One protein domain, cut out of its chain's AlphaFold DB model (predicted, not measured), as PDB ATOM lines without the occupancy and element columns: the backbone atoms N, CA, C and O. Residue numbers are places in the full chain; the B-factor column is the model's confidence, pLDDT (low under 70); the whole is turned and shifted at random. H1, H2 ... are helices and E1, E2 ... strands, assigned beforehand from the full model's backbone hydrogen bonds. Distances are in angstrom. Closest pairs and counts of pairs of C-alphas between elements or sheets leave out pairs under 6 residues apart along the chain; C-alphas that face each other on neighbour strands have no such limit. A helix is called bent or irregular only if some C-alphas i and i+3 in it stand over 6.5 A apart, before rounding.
ATOM      1  N   GLY A   4     170.356 159.685 221.543       92.62
ATOM      2  CA  GLY A   4     170.854 160.725 220.643       92.62
ATOM      3  C   GLY A   4     172.331 160.519 220.317       92.62
ATOM      4  O   GLY A   4     172.679 160.426 219.145       92.62
ATOM      5  N   ASP A   5     173.169 160.321 221.343       93.88
ATOM      6  CA  ASP A   5     174.610 160.086 221.156       93.88
ATOM      7  C   ASP A   5     174.888 158.819 220.329       93.88
ATOM      8  O   ASP A   5     175.816 158.785 219.522       93.88
ATOM      9  N   LEU A   6     174.105 157.754 220.548       92.75
ATOM     10  CA  LEU A   6     174.218 156.500 219.800       92.75
ATOM     11  C   LEU A   6     173.934 156.712 218.313       92.75
ATOM     12  O   LEU A   6     174.715 156.271 217.471       92.75
ATOM     13  N   VAL A   7     172.830 157.393 218.002       94.31
ATOM     14  CA  VAL A   7     172.435 157.672 216.619       94.31
ATOM     15  C   VAL A   7     173.401 158.635 215.951       94.31
ATOM     16  O   VAL A   7     173.796 158.381 214.820       94.31
ATOM     17  N   ASP A   8     173.854 159.679 216.643       95.69
ATOM     18  CA  ASP A   8     174.844 160.609 216.092       95.69
ATOM     19  C   ASP A   8     176.123 159.878 215.681       95.69
ATOM     20  O   ASP A   8     176.618 160.076 214.576       95.69
ATOM     21  N   ARG A   9     176.616 158.957 216.517       96.00
ATOM     22  CA  ARG A   9     177.814 158.165 216.203       96.00
ATOM     23  C   ARG A   9     177.598 157.104 215.127       96.00
ATOM     24  O   ARG A   9     178.555 156.771 214.437       96.00
ATOM     25  N   LEU A  10     176.390 156.556 214.999       93.88
ATOM     26  CA  LEU A  10     176.049 155.640 213.905       93.88
ATOM     27  C   LEU A  10     175.966 156.378 212.570       93.88
ATOM     28  O   LEU A  10     176.427 155.861 211.562       93.88
ATOM     29  N   LEU A  11     175.389 157.577 212.550       94.25
ATOM     30  CA  LEU A  11     175.222 158.361 211.325       94.25
ATOM     31  C   LEU A  11     176.498 159.101 210.906       94.25
ATOM     32  O   LEU A  11     176.596 159.533 209.762       94.25
ATOM     33  N   ASP A  12     177.474 159.229 211.801       94.75
ATOM     34  CA  ASP A  12     178.781 159.806 211.500       94.75
ATOM     35  C   ASP A  12     179.673 158.824 210.721       94.75
ATOM     36  O   ASP A  12     180.173 157.835 211.266       94.75
ATOM     37  N   ASP A  13     179.913 159.120 209.442       91.12
ATOM     38  CA  ASP A  13     180.763 158.328 208.541       91.12
ATOM     39  C   ASP A  13     182.246 158.320 208.952       91.12
ATOM     40  O   ASP A  13     183.007 157.464 208.505       91.12
ATOM     41  N   ALA A  14     182.687 159.255 209.803       92.06
ATOM     42  CA  ALA A  14     184.062 159.278 210.300       92.06
ATOM     43  C   ALA A  14     184.311 158.243 211.411       92.06
ATOM     44  O   ALA A  14     185.461 157.894 211.686       92.06
ATOM     45  N   ILE A  15     183.251 157.777 212.080       92.38
ATOM     46  CA  ILE A  15     183.335 156.888 213.250       92.38
ATOM     47  C   ILE A  15     182.695 155.530 212.957       92.38
ATOM     48  O   ILE A  15     183.188 154.488 213.409       92.38
ATOM     49  N   SER A  16     181.576 155.545 212.240       93.44
ATOM     50  CA  SER A  16     180.873 154.344 211.818       93.44
ATOM     51  C   SER A  16     181.494 153.745 210.561       93.44
ATOM     52  O   SER A  16     182.135 154.418 209.761       93.44
ATOM     53  N   HIS A  17     181.312 152.445 210.395       90.19
ATOM     54  CA  HIS A  17     181.653 151.738 209.174       90.19
ATOM     55  C   HIS A  17     180.519 150.799 208.799       90.19
ATOM     56  O   HIS A  17     179.727 150.349 209.634       90.19
ATOM     57  N   HIS A  18     180.456 150.542 207.502       89.00
ATOM     58  CA  HIS A  18     179.546 149.593 206.904       89.00
ATOM     59  C   HIS A  18     180.131 148.187 207.046       89.00
ATOM     60  O   HIS A  18     181.291 147.964 206.701       89.00
ATOM     61  N   VAL A  19     179.336 147.266 207.577       86.25
ATOM     62  CA  VAL A  19     179.661 145.846 207.675       86.25
ATOM     63  C   VAL A  19     178.640 145.086 206.849       86.25
ATOM     64  O   VAL A  19     177.438 145.309 206.981       86.25
ATOM     65  N   ILE A  20     179.152 144.219 205.985       80.81
ATOM     66  CA  ILE A  20     178.371 143.257 205.221       80.81
ATOM     67  C   ILE A  20     178.501 141.951 205.990       80.81
ATOM     68  O   ILE A  20     179.620 141.514 206.253       80.81
ATOM     69  N   SER A  21     177.385 141.377 206.418       69.94
ATOM     70  CA  SER A  21     177.386 140.058 207.039       69.94
ATOM     71  C   SER A  21     177.195 139.034 205.925       69.94
ATOM     72  O   SER A  21     176.069 138.638 205.647       69.94
ATOM     73  N   SER A  22     178.284 138.663 205.243       63.94
ATOM     74  CA  SER A  22     178.240 137.583 204.251       63.94
ATOM     75  C   SER A  22     178.466 136.226 204.923       63.94
ATOM     76  O   SER A  22     179.208 136.111 205.900       63.94
ATOM     77  N   ASP A  23     177.883 135.168 204.361       60.09
ATOM     78  CA  ASP A  23     178.017 133.791 204.864       60.09
ATOM     79  C   ASP A  23     179.459 133.234 204.814       60.09
ATOM     80  O   ASP A  23     179.696 132.105 205.250       60.09
ATOM     81  N   VAL A  24     180.436 133.968 204.266       59.84
ATOM     82  CA  VAL A  24     181.789 133.450 203.979       59.84
ATOM     83  C   VAL A  24     182.915 134.251 204.638       59.84
ATOM     84  O   VAL A  24     184.085 133.928 204.428       59.84
ATOM     85  N   ASP A  25     182.601 135.274 205.432       61.75
ATOM     86  CA  ASP A  25     183.632 136.103 206.053       61.75
ATOM     87  C   ASP A  25     184.269 135.433 207.282       61.75
ATOM     88  O   ASP A  25     183.598 134.930 208.185       61.75
ATOM     89  N   ASP A  26     185.602 135.512 207.364       66.62
ATOM     90  CA  ASP A  26     186.390 135.081 208.532       66.62
ATOM     91  C   ASP A  26     186.157 135.985 209.760       66.62
ATOM     92  O   ASP A  26     186.695 135.740 210.843       66.62
ATOM     93  N   VAL A  27     185.396 137.074 209.608       71.25
ATOM     94  CA  VAL A  27     185.081 138.017 210.679       71.25
ATOM     95  C   VAL A  27     183.578 138.206 210.776       71.25
ATOM     96  O   VAL A  27     182.979 138.833 209.915       71.25
ATOM     97  N   ASN A  28     182.990 137.738 211.878       83.12
ATOM     98  CA  ASN A  28     181.541 137.760 212.076       83.12
ATOM     99  C   ASN A  28     181.145 138.509 213.349       83.12
ATOM    100  O   ASN A  28     181.825 138.438 214.380       83.12
ATOM    101  N   LEU A  29     180.029 139.239 213.279       85.62
ATOM    102  CA  LEU A  29     179.402 139.887 214.428       85.62
ATOM    103  C   LEU A  29     178.448 138.904 215.109       85.62
ATOM    104  O   LEU A  29     177.449 138.483 214.541       85.62
ATOM    105  N   TYR A  30     178.733 138.568 216.366       83.62
ATOM    106  CA  TYR A  30     177.906 137.669 217.159       83.62
ATOM    107  C   TYR A  30     177.261 138.353 218.366       83.62
ATOM    108  O   TYR A  30     177.898 139.044 219.172       83.62
ATOM    109  N   GLY A  31     175.984 138.020 218.553       81.12
ATOM    110  CA  GLY A  31     175.170 138.405 219.696       81.12
ATOM    111  C   GLY A  31     174.414 139.717 219.503       81.12
ATOM    112  O   GLY A  31     174.778 140.562 218.698       81.12
ATOM    113  N   SER A  32     173.345 139.867 220.280       85.81
ATOM    114  CA  SER A  32     172.393 140.979 220.190       85.81
ATOM    115  C   SER A  32     172.054 141.546 221.574       85.81
ATOM    116  O   SER A  32     170.899 141.831 221.901       85.81
ATOM    117  N   LYS A  33     173.071 141.687 222.437       88.69
ATOM    118  CA  LYS A  33     172.886 142.235 223.789       88.69
ATOM    119  C   LYS A  33     172.453 143.695 223.735       88.69
ATOM    120  O   LYS A  33     172.664 144.384 222.746       88.69
ATOM    121  N   HIS A  34     171.873 144.173 224.836       89.50
ATOM    122  CA  HIS A  34     171.490 145.579 225.011       89.50
ATOM    123  C   HIS A  34     170.639 146.140 223.864       89.50
ATOM    124  O   HIS A  34     170.663 147.343 223.615       89.50
ATOM    125  N   ARG A  35     169.873 145.267 223.194       92.69
ATOM    126  CA  ARG A  35     168.949 145.648 222.136       92.69
ATOM    127  C   ARG A  35     167.983 146.698 222.669       92.69
ATOM    128  O   ARG A  35     167.290 146.481 223.666       92.69
ATOM    129  N   ARG A  36     167.971 147.846 222.009       92.50
ATOM    130  CA  ARG A  36     167.134 148.985 222.344       92.50
ATOM    131  C   ARG A  36     166.477 149.491 221.073       92.50
ATOM    132  O   ARG A  36     167.149 149.826 220.103       92.50
ATOM    133  N   ARG A  37     165.156 149.628 221.136       94.38
ATOM    134  CA  ARG A  37     164.387 150.342 220.126       94.38
ATOM    135  C   ARG A  37     164.386 151.829 220.456       94.38
ATOM    136  O   ARG A  37     163.940 152.207 221.540       94.38
ATOM    137  N   VAL A  38     164.895 152.650 219.547       93.69
ATOM    138  CA  VAL A  38     164.824 154.109 219.676       93.69
ATOM    139  C   VAL A  38     163.460 154.606 219.195       93.69
ATOM    140  O   VAL A  38     162.790 153.949 218.400       93.69
ATOM    141  N   ALA A  39     163.019 155.757 219.701       93.81
ATOM    142  CA  ALA A  39     161.709 156.323 219.384       93.81
ATOM    143  C   ALA A  39     161.778 157.836 219.141       93.81
ATOM    144  O   ALA A  39     162.731 158.509 219.539       93.81
ATOM    145  N   GLY A  40     160.729 158.367 218.509       94.81
ATOM    146  CA  GLY A  40     160.585 159.795 218.245       94.81
ATOM    147  C   GLY A  40     161.617 160.320 217.236       94.81
ATOM    148  O   GLY A  40     162.054 159.562 216.369       94.81
ATOM    149  N   PRO A  41     162.061 161.585 217.371       95.38
ATOM    150  CA  PRO A  41     162.921 162.234 216.377       95.38
ATOM    151  C   PRO A  41     164.224 161.477 216.079       95.38
ATOM    152  O   PRO A  41     164.740 161.518 214.967       95.38
ATOM    153  N   THR A  42     164.763 160.765 217.068       94.00
ATOM    154  CA  THR A  42     165.984 159.965 216.926       94.00
ATOM    155  C   THR A  42     165.766 158.728 216.046       94.00
ATOM    156  O   THR A  42     166.631 158.385 215.244       94.00
ATOM    157  N   ALA A  43     164.599 158.085 216.151       94.25
ATOM    158  CA  ALA A  43     164.220 156.960 215.294       94.25
ATOM    159  C   ALA A  43     163.953 157.404 213.852       94.25
ATOM    160  O   ALA A  43     164.342 156.712 212.909       94.25
ATOM    161  N   ASP A  44     163.338 158.577 213.684       95.69
ATOM    162  CA  ASP A  44     163.073 159.153 212.365       95.69
ATOM    163  C   ASP A  44     164.381 159.407 211.609       95.69
ATOM    164  O   ASP A  44     164.469 159.111 210.421       95.69
ATOM    165  N   ARG A  45     165.426 159.876 212.304       95.19
ATOM    166  CA  ARG A  45     166.757 160.088 211.715       95.19
ATOM    167  C   ARG A  45     167.397 158.798 211.200       95.19
ATOM    168  O   ARG A  45     167.891 158.800 210.078       95.19
ATOM    169  N   LEU A  46     167.364 157.712 211.979       93.19
ATOM    170  CA  LEU A  46     167.851 156.401 211.520       93.19
ATOM    171  C   LEU A  46     167.049 155.899 210.317       93.19
ATOM    172  O   LEU A  46     167.610 155.449 209.323       93.19
ATOM    173  N   THR A  47     165.725 156.034 210.382       94.19
ATOM    174  CA  THR A  47     164.849 155.567 209.305       94.19
ATOM    175  C   THR A  47     165.098 156.350 208.013       94.19
ATOM    176  O   THR A  47     165.131 155.767 206.933       94.19
ATOM    177  N   GLN A  48     165.323 157.664 208.108       94.25
ATOM    178  CA  GLN A  48     165.660 158.523 206.968       94.25
ATOM    179  C   GLN A  48     167.019 158.188 206.343       94.25
ATOM    180  O   GLN A  48     167.198 158.414 205.150       94.25
ATOM    181  N   SER A  49     167.957 157.629 207.112       91.12
ATOM    182  CA  SER A  49     169.226 157.110 206.591       91.12
ATOM    183  C   SER A  49     169.145 155.657 206.106       91.12
ATOM    184  O   SER A  49     170.178 155.068 205.801       91.12
ATOM    185  N   GLY A  50     167.949 155.061 206.065       92.44
ATOM    186  CA  GLY A  50     167.738 153.683 205.616       92.44
ATOM    187  C   GLY A  50     168.035 152.608 206.664       92.44
ATOM    188  O   GLY A  50     168.119 151.439 206.303       92.44
ATOM    189  N   LEU A  51     168.183 152.969 207.943       93.06
ATOM    190  CA  LEU A  51     168.447 152.035 209.043       93.06
ATOM    191  C   LEU A  51     167.165 151.693 209.814       93.06
ATOM    192  O   LEU A  51     166.236 152.500 209.908       93.06
ATOM    193  N   GLU A  52     167.133 150.512 210.423       94.25
ATOM    194  CA  GLU A  52     166.122 150.127 211.404       94.25
ATOM    195  C   GLU A  52     166.260 150.972 212.689       94.25
ATOM    196  O   GLU A  52     167.374 151.257 213.141       94.25
ATOM    197  N   PRO A  53     165.153 151.362 213.353       94.88
ATOM    198  CA  PRO A  53     165.182 152.109 214.610       94.88
ATOM    199  C   PRO A  53     165.480 151.196 215.814       94.88
ATOM    200  O   PRO A  53     164.939 151.377 216.909       94.88
ATOM    201  N   GLU A  54     166.324 150.191 215.615       95.69
ATOM    202  CA  GLU A  54     166.793 149.258 216.625       95.69
ATOM    203  C   GLU A  54     168.320 149.251 216.634       95.69
ATOM    204  O   GLU A  54     168.966 149.108 215.602       95.69
ATOM    205  N   ILE A  55     168.890 149.422 217.824       94.81
ATOM    206  CA  ILE A  55     170.331 149.409 218.043       94.81
ATOM    207  C   ILE A  55     170.636 148.291 219.029       94.81
ATOM    208  O   ILE A  55     169.989 148.181 220.073       94.81
ATOM    209  N   TYR A  56     171.634 147.469 218.735       94.81
ATOM    210  CA  TYR A  56     172.080 146.404 219.627       94.81
ATOM    211  C   TYR A  56     173.601 146.346 219.715       94.81
ATOM    212  O   TYR A  56     174.326 147.015 218.983       94.81
ATOM    213  N   GLN A  57     174.083 145.557 220.669       94.50
ATOM    214  CA  GLN A  57     175.493 145.317 220.900       94.50
ATOM    215  C   GLN A  57     175.889 143.921 220.414       94.50
ATOM    216  O   GLN A  57     175.376 142.904 220.902       94.50
ATOM    217  N   ALA A  58     176.872 143.883 219.521       92.88
ATOM    218  CA  ALA A  58     177.477 142.662 219.006       92.88
ATOM    219  C   ALA A  58     178.985 142.644 219.277       92.88
ATOM    220  O   ALA A  58     179.617 143.685 219.472       92.88
ATOM    221  N   VAL A  59     179.576 141.453 219.299       92.62
ATOM    222  CA  VAL A  59     181.031 141.278 219.368       92.62
ATOM    223  C   VAL A  59     181.498 140.768 218.016       92.62
ATOM    224  O   VAL A  59     180.967 139.778 217.534       92.62
ATOM    225  N   SER A  60     182.477 141.432 217.415       92.31
ATOM    226  CA  SER A  60     183.174 140.934 216.233       92.31
ATOM    227  C   SER A  60     184.187 139.882 216.655       92.31
ATOM    228  O   SER A  60     184.926 140.091 217.625       92.31
ATOM    229  N   TRP A  61     184.233 138.773 215.932       91.25
ATOM    230  CA  TRP A  61     185.144 137.665 216.180       91.25
ATOM    231  C   TRP A  61     185.921 137.325 214.930       91.25
ATOM    232  O   TRP A  61     185.339 137.236 213.856       91.25
ATOM    233  N   TRP A  62     187.208 137.037 215.097       89.75
ATOM    234  CA  TRP A  62     187.926 136.252 214.111       89.75
ATOM    235  C   TRP A  62     187.488 134.797 214.243       89.75
ATOM    236  O   TRP A  62     187.531 134.224 215.343       89.75
ATOM    237  N   CYS A  63     187.049 134.231 213.130       85.62
ATOM    238  CA  CYS A  63     186.486 132.902 213.025       85.62
ATOM    239  C   CYS A  63     187.393 132.021 212.172       85.62
ATOM    240  O   CYS A  63     187.940 132.462 211.168       85.62
ATOM    241  N   LEU A  64     187.529 130.753 212.563       82.06
ATOM    242  CA  LEU A  64     187.996 129.718 211.645       82.06
ATOM    243  C   LEU A  64     186.760 129.025 211.083       82.06
ATOM    244  O   LEU A  64     186.085 128.287 211.807       82.06
ATOM    245  N   VAL A  65     186.465 129.276 209.806       79.56
ATOM    246  CA  VAL A  65     185.184 128.914 209.188       79.56
ATOM    247  C   VAL A  65     184.046 129.628 209.942       79.56
ATOM    248  O   VAL A  65     183.885 130.829 209.790       79.56
ATOM    249  N   PHE A  66     183.344 128.949 210.855       75.81
ATOM    250  CA  PHE A  66     182.278 129.530 211.690       75.81
ATOM    251  C   PHE A  66     182.546 129.412 213.192       75.81
ATOM    252  O   PHE A  66     181.661 129.651 214.012       75.81
ATOM    253  N   ILE A  67     183.748 128.978 213.574       78.56
ATOM    254  CA  ILE A  67     184.108 128.816 214.981       78.56
ATOM    255  C   ILE A  67     184.719 130.136 215.455       78.56
ATOM    256  O   ILE A  67     185.822 130.458 215.011       78.56
ATOM    257  N   PRO A  68     184.062 130.894 216.350       83.31
ATOM    258  CA  PRO A  68     184.619 132.128 216.888       83.31
ATOM    259  C   PRO A  68     185.816 131.799 217.783       83.31
ATOM    260  O   PRO A  68     185.687 131.081 218.776       83.31
ATOM    261  N   LEU A  69     186.994 132.319 217.430       85.69
ATOM    262  CA  LEU A  69     188.247 132.020 218.127       85.69
ATOM    263  C   LEU A  69     188.741 133.203 218.955       85.69
ATOM    264  O   LEU A  69     189.086 133.035 220.124       85.69
ATOM    265  N   VAL A  70     188.773 134.400 218.368       89.81
ATOM    266  CA  VAL A  70     189.347 135.585 219.019       89.81
ATOM    267  C   VAL A  70     188.366 136.751 218.947       89.81
ATOM    268  O   VAL A  70     188.018 137.163 217.840       89.81
ATOM    269  N   PRO A  71     187.931 137.326 220.083       92.75
ATOM    270  CA  PRO A  71     187.085 138.510 220.058       92.75
ATOM    271  C   PRO A  71     187.923 139.719 219.625       92.75
ATOM    272  O   PRO A  71     188.930 140.053 220.250       92.75
ATOM    273  N   LEU A  72     187.503 140.394 218.560       92.94
ATOM    274  CA  LEU A  72     188.214 141.521 217.952       92.94
ATOM    275  C   LEU A  72     187.751 142.873 218.506       92.94
ATOM    276  O   LEU A  72     188.549 143.806 218.654       92.94
ATOM    277  N   GLY A  73     186.470 142.987 218.858       94.00
ATOM    278  CA  GLY A  73     185.901 144.200 219.436       94.00
ATOM    279  C   GLY A  73     184.401 144.101 219.672       94.00
ATOM    280  O   GLY A  73     183.737 143.226 219.128       94.00
ATOM    281  N   THR A  74     183.862 145.016 220.471       95.12
ATOM    282  CA  THR A  74     182.417 145.167 220.679       95.12
ATOM    283  C   THR A  74     181.918 146.378 219.904       95.12
ATOM    284  O   THR A  74     182.588 147.413 219.866       95.12
ATOM    285  N   TYR A  75     180.748 146.244 219.292       95.19
ATOM    286  CA  TYR A  75     180.177 147.212 218.368       95.19
ATOM    287  C   TYR A  75     178.734 147.517 218.748       95.19
ATOM    288  O   TYR A  75     177.994 146.619 219.149       95.19
ATOM    289  N   ALA A  76     178.351 148.786 218.617       95.38
ATOM    290  CA  ALA A  76     176.952 149.174 218.526       95.38
ATOM    291  C   ALA A  76     176.543 149.084 217.054       95.38
ATOM    292  O   ALA A  76     177.243 149.637 216.205       95.38
ATOM    293  N   VAL A  77     175.458 148.374 216.774       95.06
ATOM    294  CA  VAL A  77     175.040 147.975 215.429       95.06
ATOM    295  C   VAL A  77     173.602 148.422 215.192       95.06
ATOM    296  O   VAL A  77     172.766 148.282 216.088       95.06
ATOM    297  N   ALA A  78     173.339 148.957 214.003       94.94
ATOM    298  CA  ALA A  78     172.007 149.174 213.456       94.94
ATOM    299  C   ALA A  78     171.964 148.593 212.039       94.94
ATOM    300  O   ALA A  78     172.862 148.854 211.236       94.94
ATOM    301  N   ASP A  79     170.935 147.809 211.747       92.81
ATOM    302  CA  ASP A  79     170.792 147.123 210.462       92.81
ATOM    303  C   ASP A  79     170.114 148.036 209.437       92.81
ATOM    304  O   ASP A  79     169.358 148.943 209.801       92.81
ATOM    305  N   PHE A  80     170.387 147.824 208.151       90.81
ATOM    306  CA  PHE A  80     169.648 148.490 207.083       90.81
ATOM    307  C   PHE A  80     168.241 147.892 206.940       90.81
ATOM    308  O   PHE A  80     168.027 146.698 207.116       90.81
ATOM    309  N   ARG A  81     167.262 148.751 206.634       83.81
ATOM    310  CA  ARG A  81     165.833 148.397 206.546       83.81
ATOM    311  C   ARG A  81     165.495 147.551 205.324       83.81
ATOM    312  O   ARG A  81     164.535 146.787 205.327       83.81
ATOM    313  N   GLU A  82     166.236 147.780 204.250       79.50
ATOM    314  CA  GLU A  82     166.106 147.065 202.992       79.50
ATOM    315  C   GLU A  82     167.382 146.260 202.786       79.50
ATOM    316  O   GLU A  82     168.483 146.794 202.939       79.50
ATOM    317  N   LEU A  83     167.215 144.985 202.431       67.81
ATOM    318  CA  LEU A  83     168.306 144.186 201.886       67.81
ATOM    319  C   LEU A  83     168.852 144.923 200.664       67.81
ATOM    320  O   LEU A  83     168.079 145.361 199.801       67.81
ATOM    321  N   LEU A  84     170.172 145.082 200.598       68.00
ATOM    322  CA  LEU A  84     170.790 145.645 199.407       68.00
ATOM    323  C   LEU A  84     170.636 144.653 198.233       68.00
ATOM    324  O   LEU A  84     170.254 143.496 198.428       68.00
ATOM    325  N   PRO A  85     170.838 145.094 196.977       64.25
ATOM    326  CA  PRO A  85     170.559 144.272 195.795       64.25
ATOM    327  C   PRO A  85     171.352 142.958 195.696       64.25
ATOM    328  O   PRO A  85     171.011 142.112 194.873       64.25
ATOM    329  N   ASP A  86     172.416 142.813 196.481       70.94
ATOM    330  CA  ASP A  86     173.218 141.597 196.648       70.94
ATOM    331  C   ASP A  86     172.522 140.529 197.508       70.94
ATOM    332  O   ASP A  86     172.835 139.349 197.366       70.94
ATOM    333  N   GLY A  87     171.515 140.912 198.299       68.38
ATOM    334  CA  GLY A  87     170.753 140.015 199.164       68.38
ATOM    335  C   GLY A  87     171.429 139.719 200.500       68.38
ATOM    336  O   GLY A  87     170.913 138.879 201.239       68.38
ATOM    337  N   ASP A  88     172.533 140.399 200.805       76.38
ATOM    338  CA  ASP A  88     173.261 140.243 202.059       76.38
ATOM    339  C   ASP A  88     172.665 141.141 203.155       76.38
ATOM    340  O   ASP A  88     172.011 142.156 202.890       76.38
ATOM    341  N   ASP A  89     172.886 140.764 204.416       82.31
ATOM    342  CA  ASP A  89     172.507 141.594 205.554       82.31
ATOM    343  C   ASP A  89     173.566 142.683 205.760       82.31
ATOM    344  O   ASP A  89     174.736 142.423 206.063       82.31
ATOM    345  N   HIS A  90     173.135 143.933 205.622       87.12
ATOM    346  CA  HIS A  90     173.986 145.099 205.802       87.12
ATOM    347  C   HIS A  90     173.704 145.765 207.134       87.12
ATOM    348  O   HIS A  90     172.555 146.031 207.496       87.12
ATOM    349  N   SER A  91     174.775 146.151 207.815       91.31
ATOM    350  CA  SER A  91     174.676 146.881 209.068       91.31
ATOM    351  C   SER A  91     175.673 148.022 209.114       91.31
ATOM    352  O   SER A  91     176.781 147.973 208.580       91.31
ATOM    353  N   ARG A  92     175.297 149.076 209.822       93.06
ATOM    354  CA  ARG A  92     176.186 150.172 210.176       93.06
ATOM    355  C   ARG A  92     176.554 150.032 211.635       93.06
ATOM    356  O   ARG A  92     175.693 149.827 212.491       93.06
ATOM    357  N   CYS A  93     177.842 150.121 211.930       94.75
ATOM    358  CA  CYS A  93     178.297 149.940 213.293       94.75
ATOM    359  C   CYS A  93     179.499 150.805 213.639       94.75
ATOM    360  O   CYS A  93     180.222 151.300 212.776       94.75
ATOM    361  N   PHE A  94     179.718 150.994 214.935       95.31
ATOM    362  CA  PHE A  94     180.914 151.649 215.440       95.31
ATOM    363  C   PHE A  94     181.417 150.955 216.701       95.31
ATOM    364  O   PHE A  94     180.654 150.348 217.459       95.31
ATOM    365  N   ARG A  95     182.727 151.053 216.937       95.25
ATOM    366  CA  ARG A  95     183.377 150.379 218.062       95.25
ATOM    367  C   ARG A  95     183.021 151.050 219.391       95.25
ATOM    368  O   ARG A  95     183.176 152.263 219.560       95.25
ATOM    369  N   VAL A  96     182.602 150.238 220.355       95.06
ATOM    370  CA  VAL A  96     182.367 150.626 221.751       95.06
ATOM    371  C   VAL A  96     183.393 149.960 222.672       95.06
ATOM    372  O   VAL A  96     184.294 149.243 222.226       95.06
ATOM    373  N   GLN A  97     183.298 150.232 223.976       95.06
ATOM    374  CA  GLN A  97     184.122 149.550 224.967       95.06
ATOM    375  C   GLN A  97     183.869 148.038 224.911       95.06
ATOM    376  O   GLN A  97     182.728 147.602 224.791       95.06
ATOM    377  N   MET A  98     184.944 147.251 225.005       94.62
ATOM    378  CA  MET A  98     184.860 145.793 224.963       94.62
ATOM    379  C   MET A  98     183.987 145.259 226.107       94.62
ATOM    380  O   MET A  98     184.306 145.471 227.281       94.62
ATOM    381  N   ASP A  99     182.931 144.525 225.767       92.88
ATOM    382  CA  ASP A  99     182.119 143.771 226.720       92.88
ATOM    383  C   ASP A  99     182.661 142.343 226.846       92.88
ATOM    384  O   ASP A  99     182.215 141.398 226.185       92.88
ATOM    385  N   TRP A 100     183.631 142.179 227.746       92.94
ATOM    386  CA  TRP A 100     184.211 140.873 228.050       92.94
ATOM    387  C   TRP A 100     183.185 139.875 228.590       92.94
ATOM    388  O   TRP A 100     183.354 138.680 228.385       92.94
ATOM    389  N   SER A 101     182.088 140.326 229.210       91.94
ATOM    390  CA  SER A 101     181.054 139.408 229.700       91.94
ATOM    391  C   SER A 101     180.327 138.716 228.546       91.94
ATOM    392  O   SER A 101     180.037 137.522 228.616       91.94
ATOM    393  N   GLN A 102     180.044 139.449 227.463       89.06
ATOM    394  CA  GLN A 102     179.473 138.883 226.242       89.06
ATOM    395  C   GLN A 102     180.484 137.971 225.551       89.06
ATOM    396  O   GLN A 102     180.117 136.865 225.156       89.06
ATOM    397  N   ALA A 103     181.746 138.404 225.467       89.62
ATOM    398  CA  ALA A 103     182.799 137.618 224.839       89.62
ATOM    399  C   ALA A 103     183.012 136.269 225.551       89.62
ATOM    400  O   ALA A 103     182.972 135.212 224.922       89.62
ATOM    401  N   THR A 104     183.155 136.288 226.878       91.06
ATOM    402  CA  THR A 104     183.336 135.080 227.690       91.06
ATOM    403  C   THR A 104     182.123 134.159 227.613       91.06
ATOM    404  O   THR A 104     182.301 132.954 227.463       91.06
ATOM    405  N   LEU A 105     180.895 134.689 227.665       88.69
ATOM    406  CA  LEU A 105     179.689 133.863 227.538       88.69
ATOM    407  C   LEU A 105     179.640 133.131 226.193       88.69
ATOM    408  O   LEU A 105     179.380 131.930 226.162       88.69
ATOM    409  N   HIS A 106     179.924 133.836 225.099       85.81
ATOM    410  CA  HIS A 106     179.924 133.236 223.769       85.81
ATOM    411  C   HIS A 106     181.013 132.156 223.642       85.81
ATOM    412  O   HIS A 106     180.733 131.054 223.176       85.81
ATOM    413  N   ALA A 107     182.223 132.425 224.147       86.62
ATOM    414  CA  ALA A 107     183.315 131.452 224.161       86.62
ATOM    415  C   ALA A 107     182.981 130.195 224.984       86.62
ATOM    416  O   ALA A 107     183.275 129.081 224.551       86.62
ATOM    417  N   MET A 108     182.328 130.348 226.144       90.19
ATOM    418  CA  MET A 108     181.891 129.210 226.962       90.19
ATOM    419  C   MET A 108     180.876 128.334 226.222       90.19
ATOM    420  O   MET A 108     180.998 127.110 226.244       90.19
ATOM    421  N   ILE A 109     179.900 128.947 225.543       87.69
ATOM    422  CA  ILE A 109     178.901 128.216 224.750       87.69
ATOM    423  C   ILE A 109     179.579 127.481 223.588       87.69
ATOM    424  O   ILE A 109     179.358 126.282 223.418       87.69
ATOM    425  N   GLY A 110     180.449 128.159 222.832       84.69
ATOM    426  CA  GLY A 110     181.193 127.543 221.731       84.69
ATOM    427  C   GLY A 110     182.035 126.350 222.191       84.69
ATOM    428  O   GLY A 110     181.974 125.272 221.597       84.69
ATOM    429  N   MET A 111     182.753 126.493 223.308       87.81
ATOM    430  CA  MET A 111     183.547 125.409 223.891       87.81
ATOM    431  C   MET A 111     182.678 124.226 224.337       87.81
ATOM    432  O   MET A 111     183.038 123.076 224.082       87.81
ATOM    433  N   ALA A 112     181.521 124.482 224.954       89.88
ATOM    434  CA  ALA A 112     180.595 123.428 225.365       89.88
ATOM    435  C   ALA A 112     180.078 122.612 224.169       89.88
ATOM    436  O   ALA A 112     179.998 121.383 224.254       89.88
ATOM    437  N   VAL A 113     179.782 123.268 223.041       88.38
ATOM    438  CA  VAL A 113     179.377 122.594 221.796       88.38
ATOM    439  C   VAL A 113     180.506 121.709 221.269       88.38
ATOM    440  O   VAL A 113     180.278 120.525 221.025       88.38
ATOM    441  N   VAL A 114     181.731 122.239 221.164       88.25
ATOM    442  CA  VAL A 114     182.898 121.481 220.675       88.25
ATOM    443  C   VAL A 114     183.165 120.247 221.538       88.25
ATOM    444  O   VAL A 114     183.347 119.154 221.005       88.25
ATOM    445  N   VAL A 115     183.137 120.392 222.867       91.19
ATOM    446  CA  VAL A 115     183.326 119.269 223.798       91.19
ATOM    447  C   VAL A 115     182.217 118.230 223.637       91.19
ATOM    448  O   VAL A 115     182.505 117.039 223.564       91.19
ATOM    449  N   THR A 116     180.958 118.660 223.537       92.62
ATOM    450  CA  THR A 116     179.813 117.746 223.414       92.62
ATOM    451  C   THR A 116     179.872 116.941 222.118       92.62
ATOM    452  O   THR A 116     179.726 115.719 222.151       92.62
ATOM    453  N   VAL A 117     180.138 117.600 220.986       91.75
ATOM    454  CA  VAL A 117     180.281 116.930 219.683       91.75
ATOM    455  C   VAL A 117     181.485 115.993 219.698       91.75
ATOM    456  O   VAL A 117     181.347 114.832 219.326       91.75
ATOM    457  N   GLY A 118     182.636 116.451 220.197       91.94
ATOM    458  CA  GLY A 118     183.844 115.630 220.287       91.94
ATOM    459  C   GLY A 118     183.636 114.361 221.118       91.94
ATOM    460  O   GLY A 118     184.023 113.274 220.687       91.94
ATOM    461  N   LEU A 119     182.965 114.472 222.270       95.19
ATOM    462  CA  LEU A 119     182.605 113.319 223.099       95.19
ATOM    463  C   LEU A 119     181.630 112.385 222.377       95.19
ATOM    464  O   LEU A 119     181.860 111.179 222.358       95.19
ATOM    465  N   ALA A 120     180.574 112.914 221.756       93.94
ATOM    466  CA  ALA A 120     179.604 112.103 221.021       93.94
ATOM    467  C   ALA A 120     180.261 111.327 219.866       93.94
ATOM    468  O   ALA A 120     180.021 110.128 219.713       93.94
ATOM    469  N   THR A 121     181.139 111.978 219.096       93.75
ATOM    470  CA  THR A 121     181.909 111.335 218.025       93.75
ATOM    471  C   THR A 121     182.842 110.264 218.578       93.75
ATOM    472  O   THR A 121     182.857 109.153 218.052       93.75
ATOM    473  N   TRP A 122     183.576 110.551 219.657       93.94
ATOM    474  CA  TRP A 122     184.428 109.562 220.319       93.94
ATOM    475  C   TRP A 122     183.629 108.327 220.750       93.94
ATOM    476  O   TRP A 122     184.002 107.202 220.418       93.94
ATOM    477  N   PHE A 123     182.495 108.528 221.430       94.38
ATOM    478  CA  PHE A 123     181.614 107.441 221.853       94.38
ATOM    479  C   PHE A 123     181.125 106.607 220.666       94.38
ATOM    480  O   PHE A 123     181.219 105.381 220.723       94.38
ATOM    481  N   ALA A 124     180.657 107.246 219.591       93.50
ATOM    482  CA  ALA A 124     180.186 106.553 218.395       93.50
ATOM    483  C   ALA A 124     181.296 105.726 217.726       93.50
ATOM    484  O   ALA A 124     181.071 104.573 217.370       93.50
ATOM    485  N   VAL A 125     182.504 106.284 217.601       94.12
ATOM    486  CA  VAL A 125     183.651 105.600 216.983       94.12
ATOM    487  C   VAL A 125     184.111 104.411 217.821       94.12
ATOM    488  O   VAL A 125     184.401 103.357 217.264       94.12
ATOM    489  N   VAL A 126     184.174 104.550 219.147       93.75
ATOM    490  CA  VAL A 126     184.585 103.444 220.024       93.75
ATOM    491  C   VAL A 126     183.571 102.301 219.960       93.75
ATOM    492  O   VAL A 126     183.977 101.165 219.753       93.75
ATOM    493  N   HIS A 127     182.271 102.591 220.056       85.00
ATOM    494  CA  HIS A 127     181.230 101.554 220.079       85.00
ATOM    495  C   HIS A 127     180.948 100.930 218.708       85.00
ATOM    496  O   HIS A 127     180.442  99.818 218.643       85.00
ATOM    497  N   ALA A 128     181.261 101.618 217.608       85.12
ATOM    498  CA  ALA A 128     181.173 101.033 216.272       85.12
ATOM    499  C   ALA A 128     182.315 100.040 215.977       85.12
ATOM    500  O   ALA A 128     182.191  99.230 215.061       85.12
ATOM    501  N   ASN A 129     183.422 100.118 216.724       78.38
ATOM    502  CA  ASN A 129     184.629  99.312 216.517       78.38
ATOM    503  C   ASN A 129     184.837  98.217 217.585       78.38
ATOM    504  O   ASN A 129     185.871  97.547 217.568       78.38
ATOM    505  N   THR A 130     183.885  98.047 218.506       67.75
ATOM    506  CA  THR A 130     183.827  96.970 219.514       67.75
ATOM    507  C   THR A 130     182.671  96.035 219.222       67.75
ATOM    508  O   THR A 130     182.880  94.806 219.290       67.75
TER     509      THR A 130
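Overview. This is residues 4 to 130 of the 130 residues of an uncharacterized protein of Roseimaritima ulvae (UniProt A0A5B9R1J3). One strongly twisted sheet folds back on itself as the body, with E1 and E5 facing E3 and E2 across the hinge strand E4. H1 and H2 sit side by side at one end; from the other end the long helix H3 sticks out as an arm, its residues 115 to 128 standing free. The 127 printed residues hold H1 E1 E2 H2 E3 E4 E5 H3 in chain order; the antiparallel sheet runs E1 E5 E4 E3 E2. The class is mixed, helices and strands; the whole is loose, radius of gyration of the C-alphas 18.4 A, spanning 68 by 33 by 24 A.

Arrangement. In this folded sheet, one sheet bent back into two leaves, E1, residues 17 to 21, and E5, 89 to 96, face E3, 54 to 64, and E2, 27 to 37. E4, residues 67 to 79, is the hinge and bends by 108 degrees at residue 70. E3, E4 and E5 form a meander, each strand the antiparallel neighbour of the one before, in two hairpins. Within hydrogen-bond range are N 19 and O 91 of E1 and E5, 2.8 A, N 78 and O 92 of E4 and E5, 2.9 A, N 58 and O 75 of E3 and E4, 3.0 A, and N 30 and O 59 of E2 and E3, 2.8 A. H1, residues 4 to 11, is on the sheet at a height of 9.0 A; its closest C-alphas to E5 are Leu 10 and Cys 93, 6.2 A. H2, residues 41 to 48, only grazes the sheet and touches H1 at Gly 4 and Thr 42, closest C-alphas 6.2 A, the same way at a shallow tilt of 13 degrees. H3, residues 100 to 128, only grazes the sheet; its closest C-alphas to E4 are Ala 103 and Pro 71, 6.5 A. In H1, H2 and H3 every O i to N i+4 pair is within hydrogen-bond range.

Along the chain. H1 begins at C-alpha 4 (170.854, 160.725, 220.643), and H3 ends at C-alpha 128 (181.173, 101.033, 216.272). First to last C-alpha, H3 measures 41.7 A, E3 29.3 A, E2 25.9 A, E4 23.1 A and E5 21.0 A.

Size, cuts and confidence. The C-alphas farthest apart, Pro 41 and Thr 130, are 68.6 A apart. The printed part has no cut and no long link. pLDDT is under 70 at residues 21 to 26, 83 to 85, 87 and 130.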